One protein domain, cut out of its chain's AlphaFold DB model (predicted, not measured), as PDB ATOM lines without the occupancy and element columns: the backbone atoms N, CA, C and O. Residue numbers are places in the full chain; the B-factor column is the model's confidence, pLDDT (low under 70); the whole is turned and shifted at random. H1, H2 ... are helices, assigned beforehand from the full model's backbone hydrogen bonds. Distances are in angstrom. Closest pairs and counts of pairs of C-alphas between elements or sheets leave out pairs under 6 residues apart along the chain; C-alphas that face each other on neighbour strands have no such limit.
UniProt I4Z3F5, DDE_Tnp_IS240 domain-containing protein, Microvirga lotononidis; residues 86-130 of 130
ATOM      1  N   THR A  86     515.426 360.076 377.658       87.19
ATOM      2  CA  THR A  86     516.244 359.452 376.599       87.19
ATOM      3  C   THR A  86     516.432 360.384 375.399       87.19
ATOM      4  O   THR A  86     515.627 361.288 375.168       87.19
ATOM      5  N   MET A  87     517.482 360.161 374.598       84.00
ATOM      6  CA  MET A  87     517.726 360.953 373.380       84.00
ATOM      7  C   MET A  87     516.622 360.753 372.336       84.00
ATOM      8  O   MET A  87     516.271 361.693 371.628       84.00
ATOM      9  N   ARG A  88     516.038 359.548 372.272       87.12
ATOM     10  CA  ARG A  88     514.909 359.239 371.388       87.12
ATOM     11  C   ARG A  88     513.683 360.071 371.754       87.12
ATOM     12  O   ARG A  88     513.115 360.722 370.884       87.12
ATOM     13  N   THR A  89     513.302 360.085 373.034       86.62
ATOM     14  CA  THR A  89     512.154 360.881 373.489       86.62
ATOM     15  C   THR A  89     512.414 362.377 373.340       86.62
ATOM     16  O   THR A  89     511.523 363.099 372.908       86.62
ATOM     17  N   ALA A  90     513.647 362.839 373.575       85.62
ATOM     18  CA  ALA A  90     514.036 364.220 373.291       85.62
ATOM     19  C   ALA A  90     513.834 364.590 371.813       85.62
ATOM     20  O   ALA A  90     513.224 365.614 371.518       85.62
ATOM     21  N   ALA A  91     514.312 363.754 370.887       86.25
ATOM     22  CA  ALA A  91     514.219 364.016 369.453       86.25
ATOM     23  C   ALA A  91     512.762 364.091 368.967       86.25
ATOM     24  O   ALA A  91     512.401 365.045 368.281       86.25
ATOM     25  N   VAL A  92     511.917 363.131 369.358       85.94
ATOM     26  CA  VAL A  92     510.497 363.100 368.962       85.94
ATOM     27  C   VAL A  92     509.743 364.314 369.508       85.94
ATOM     28  O   VAL A  92     509.031 364.984 368.761       85.94
ATOM     29  N   THR A  93     509.941 364.657 370.782       86.50
ATOM     30  CA  THR A  93     509.255 365.807 371.386       86.50
ATOM     31  C   THR A  93     509.716 367.136 370.783       86.50
ATOM     32  O   THR A  93     508.894 368.019 370.547       86.50
ATOM     33  N   LEU A  94     511.013 367.281 370.484       85.50
ATOM     34  CA  LEU A  94     511.541 368.464 369.796       85.50
ATOM     35  C   LEU A  94     510.941 368.629 368.394       85.50
ATOM     36  O   LEU A  94     510.532 369.740 368.059       85.50
ATOM     37  N   MET A  95     510.802 367.542 367.623       85.56
ATOM     38  CA  MET A  95     510.108 367.578 366.326       85.56
ATOM     39  C   MET A  95     508.648 368.025 366.475       85.56
ATOM     40  O   MET A  95     508.169 368.849 365.697       85.56
ATOM     41  N   GLY A  96     507.947 367.543 367.507       86.12
ATOM     42  CA  GLY A  96     506.583 367.979 367.817       86.12
ATOM     43  C   GLY A  96     506.489 369.480 368.112       86.12
ATOM     44  O   GLY A  96     505.632 370.170 367.559       86.12
ATOM     45  N   PHE A  97     507.399 370.023 368.929       85.50
ATOM     46  CA  PHE A  97     507.438 371.463 369.211       85.50
ATOM     47  C   PHE A  97     507.758 372.305 367.980       85.50
ATOM     48  O   PHE A  97     507.126 373.343 367.770       85.50
ATOM     49  N   GLU A  98     508.711 371.867 367.161       84.62
ATOM     50  CA  GLU A  98     509.052 372.537 365.909       84.62
ATOM     51  C   GLU A  98     507.854 372.547 364.951       84.62
ATOM     52  O   GLU A  98     507.494 373.599 364.427       84.62
ATOM     53  N   THR A  99     507.154 371.419 364.834       85.00
ATOM     54  CA  THR A  99     505.935 371.279 364.027       85.00
ATOM     55  C   THR A  99     504.842 372.243 364.479       85.00
ATOM     56  O   THR A  99     504.325 373.022 363.677       85.00
ATOM     57  N   MET A 100     504.542 372.275 365.778       85.06
ATOM     58  CA  MET A 100     503.556 373.205 366.340       85.06
ATOM     59  C   MET A 100     503.948 374.668 366.104       85.06
ATOM     60  O   MET A 100     503.092 375.519 365.847       85.06
ATOM     61  N   ARG A 101     505.247 374.979 366.160       83.94
ATOM     62  CA  ARG A 101     505.765 376.321 365.880       83.94
ATOM     63  C   ARG A 101     505.630 376.694 364.405       83.94
ATOM     64  O   ARG A 101     505.237 377.826 364.126       83.94
ATOM     65  N   MET A 102     505.917 375.772 363.486       83.94
ATOM     66  CA  MET A 102     505.726 375.971 362.046       83.94
ATOM     67  C   MET A 102     504.254 376.219 361.715       83.94
ATOM     68  O   MET A 102     503.953 377.181 361.011       83.94
ATOM     69  N   ILE A 103     503.338 375.427 362.287       83.31
ATOM     70  CA  ILE A 103     501.887 375.601 362.115       83.31
ATOM     71  C   ILE A 103     501.447 376.979 362.615       83.31
ATOM     72  O   ILE A 103     500.833 377.732 361.862       83.31
ATOM     73  N   ARG A 104     501.821 377.352 363.848       83.25
ATOM     74  CA  ARG A 104     501.451 378.649 364.445       83.25
ATOM     75  C   ARG A 104     501.964 379.843 363.637       83.25
ATOM     76  O   ARG A 104     501.308 380.876 363.610       83.25
ATOM     77  N   ARG A 105     503.137 379.718 363.009       83.12
ATOM     78  CA  ARG A 105     503.722 380.776 362.172       83.12
ATOM     79  C   ARG A 105     503.228 380.757 360.722       83.12
ATOM     80  O   ARG A 105     503.527 381.684 359.984       83.12
ATOM     81  N   GLY A 106     502.513 379.715 360.295       81.25
ATOM     82  CA  GLY A 106     502.127 379.533 358.893       81.25
ATOM     83  C   GLY A 106     503.277 379.095 357.977       81.25
ATOM     84  O   GLY A 106     503.164 379.205 356.763       81.25
ATOM     85  N   HIS A 107     504.379 378.582 358.535       78.81
ATOM     86  CA  HIS A 107     505.568 378.135 357.794       78.81
ATOM     87  C   HIS A 107     505.401 376.701 357.255       78.81
ATOM     88  O   HIS A 107     506.292 375.866 357.390       78.81
ATOM     89  N   TYR A 108     504.244 376.381 356.684       72.25
ATOM     90  CA  TYR A 108     503.995 375.094 356.044       72.25
ATOM     91  C   TYR A 108     503.399 375.328 354.663       72.25
ATOM     92  O   TYR A 108     502.606 376.244 354.443       72.25
ATOM     93  N   ASN A 109     503.808 374.500 353.708       65.31
ATOM     94  CA  ASN A 109     503.303 374.605 352.353       65.31
ATOM     95  C   ASN A 109     501.856 374.088 352.343       65.31
ATOM     96  O   ASN A 109     501.633 372.886 352.502       65.31
ATOM     97  N   LYS A 110     500.876 374.990 352.190       60.59
ATOM     98  CA  LYS A 110     499.455 374.655 352.017       60.59
ATOM     99  C   LYS A 110     499.258 373.990 350.649       60.59
ATOM    100  O   LYS A 110     498.719 374.590 349.724       60.59
ATOM    101  N   ARG A 111     499.738 372.755 350.483       54.12
ATOM    102  CA  ARG A 111     499.539 371.969 349.259       54.12
ATOM    103  C   ARG A 111     498.086 371.506 349.187       54.12
ATOM    104  O   ARG A 111     497.797 370.368 349.527       54.12
ATOM    105  N   GLY A 112     497.202 372.405 348.752       56.12
ATOM    106  CA  GLY A 112     495.768 372.175 348.581       56.12
ATOM    107  C   GLY A 112     495.045 371.917 349.906       56.12
ATOM    108  O   GLY A 112     495.301 370.922 350.573       56.12
ATOM    109  N   CYS A 113     494.108 372.789 350.285       55.19
ATOM    110  CA  CYS A 113     493.199 372.567 351.417       55.19
ATOM    111  C   CYS A 113     492.242 371.394 351.128       55.19
ATOM    112  O   CYS A 113     491.077 371.592 350.796       55.19
ATOM    113  N   ARG A 114     492.749 370.162 351.186       66.38
ATOM    114  CA  ARG A 114     491.998 368.903 351.145       66.38
ATOM    115  C   ARG A 114     492.635 367.956 352.159       66.38
ATOM    116  O   ARG A 114     493.856 367.970 352.308       66.38
ATOM    117  N   ALA A 115     491.837 367.095 352.791       70.44
ATOM    118  CA  ALA A 115     492.296 366.144 353.813       70.44
ATOM    119  C   ALA A 115     493.538 365.333 353.377       70.44
ATOM    120  O   ALA A 115     494.440 365.074 354.167       70.44
ATOM    121  N   THR A 116     493.651 365.002 352.088       72.88
ATOM    122  CA  THR A 116     494.808 364.296 351.510       72.88
ATOM    123  C   THR A 116     496.119 365.092 351.601       72.88
ATOM    124  O   THR A 116     497.183 364.507 351.802       72.88
ATOM    125  N   GLY A 117     496.064 366.419 351.457       71.00
ATOM    126  CA  GLY A 117     497.223 367.308 351.586       71.00
ATOM    127  C   GLY A 117     497.707 367.414 353.032       71.00
ATOM    128  O   GLY A 117     498.913 367.391 353.282       71.00
ATOM    129  N   GLU A 118     496.774 367.434 353.984       72.31
ATOM    130  CA  GLU A 118     497.058 367.445 355.424       72.31
ATOM    131  C   GLU A 118     497.662 366.115 355.894       72.31
ATOM    132  O   GLU A 118     498.698 366.111 356.559       72.31
ATOM    133  N   VAL A 119     497.097 364.979 355.469       75.94
ATOM    134  CA  VAL A 119     497.647 363.641 355.761       75.94
ATOM    135  C   VAL A 119     499.061 363.495 355.195       75.94
ATOM    136  O   VAL A 119     499.964 363.013 355.878       75.94
ATOM    137  N   ARG A 120     499.300 363.972 353.966       75.94
ATOM    138  CA  ARG A 120     500.635 363.949 353.352       75.94
ATOM    139  C   ARG A 120     501.634 364.819 354.115       75.94
ATOM    140  O   ARG A 120     502.779 364.405 354.279       75.94
ATOM    141  N   LEU A 121     501.209 365.989 354.593       75.25
ATOM    142  CA  LEU A 121     502.033 366.876 355.413       75.25
ATOM    143  C   LEU A 121     502.416 366.205 356.740       75.25
ATOM    144  O   LEU A 121     503.590 366.206 357.099       75.25
ATOM    145  N   ILE A 122     501.462 365.581 357.436       77.50
ATOM    146  CA  ILE A 122     501.711 364.860 358.695       77.50
ATOM    147  C   ILE A 122     502.674 363.689 358.468       77.50
ATOM    148  O   ILE A 122     503.664 363.553 359.189       77.50
ATOM    149  N   ASN A 123     502.447 362.890 357.425       80.25
ATOM    150  CA  ASN A 123     503.320 361.765 357.094       80.25
ATOM    151  C   ASN A 123     504.750 362.212 356.769       80.25
ATOM    152  O   ASN A 123     505.698 361.539 357.164       80.25
ATOM    153  N   GLN A 124     504.922 363.360 356.106       77.12
ATOM    154  CA  GLN A 124     506.239 363.948 355.843       77.12
ATOM    155  C   GLN A 124     506.909 364.507 357.104       77.12
ATOM    156  O   GLN A 124     508.105 364.307 357.291       77.12
ATOM    157  N   LEU A 125     506.155 365.196 357.965       73.94
ATOM    158  CA  LEU A 125     506.679 365.814 359.187       73.94
ATOM    159  C   LEU A 125     507.135 364.779 360.219       73.94
ATOM    160  O   LEU A 125     508.144 364.986 360.890       73.94
ATOM    161  N   PHE A 126     506.403 363.671 360.335       75.00
ATOM    162  CA  PHE A 126     506.654 362.639 361.343       75.00
ATOM    163  C   PHE A 126     507.261 361.346 360.779       75.00
ATOM    164  O   PHE A 126     507.579 360.448 361.554       75.00
ATOM    165  N   GLY A 127     507.445 361.240 359.458       74.31
ATOM    166  CA  GLY A 127     508.009 360.049 358.809       74.31
ATOM    167  C   GLY A 127     507.136 358.799 358.962       74.31
ATOM    168  O   GLY A 127     507.667 357.704 359.108       74.31
ATOM    169  N   LEU A 128     505.807 358.965 358.991       72.38
ATOM    170  CA  LEU A 128     504.838 357.892 359.272       72.38
ATOM    171  C   LEU A 128     504.450 357.063 358.039       72.38
ATOM    172  O   LEU A 128     503.784 356.043 358.182       72.38
ATOM    173  N   ALA A 129     504.854 357.492 356.842       54.53
ATOM    174  CA  ALA A 129     504.662 356.738 355.610       54.53
ATOM    175  C   ALA A 129     506.008 356.169 355.144       54.53
ATOM    176  O   ALA A 129     506.882 356.931 354.719       54.53
ATOM    177  N   ALA A 130     506.144 354.846 355.250       45.84
ATOM    178  CA  ALA A 130     507.064 354.023 354.475       45.84
ATOM    179  C   ALA A 130     506.239 353.242 353.447       45.84
ATOM    180  O   ALA A 130     505.121 352.819 353.823       45.84
TER     181      ALA A 130
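AT A GLANCE: This is residues 86 to 130 of the 130 residues of the protein "DDE_Tnp_IS240 domain-containing protein" of Microvirga lotononidis (UniProt I4Z3F5). A long helix, H1, and a shorter one, H2, make a flat, open frame: the chain leaves H1, turns through a link and folds back, and the last turn of H2 comes near H1 at Thr 99. Residues 86 to 91, mostly H1, stick out at one end. The printed part has 45 residues with two named helices, H1 then H2, and no named strand: all helix. It is loose, with a radius of gyration of the C-alphas of 11.8 A, and spans 37 by 28 by 11 A.

IN THESE COORDINATES: Find C-alpha 87 at (517.726, 360.953, 373.380); from there H1, residues 87 to 105, runs 26.7 A. H2, residues 115 to 126, runs 16.6 A to C-alpha 126 at (506.654, 362.639, 361.343).

HOW THE PARTS SIT: Look at Thr 99 and Leu 125: their C-alphas, the closest of H1 and H2, are 7.3 A apart, and the helices are close but not clearly touching. They run opposite ways at a steep tilt of 40 degrees. In H1 and H2 every O i to N i+4 pair is within hydrogen-bond range.

THE WHOLE: The C-alphas farthest apart, of Thr 86 and Gly 112, are 37.0 A apart. The printed part has no cut, and the link from H1 to H2 is short, with 9 residues. Look for pLDDT under 70 at residues 109 to 114 and 129 to 130.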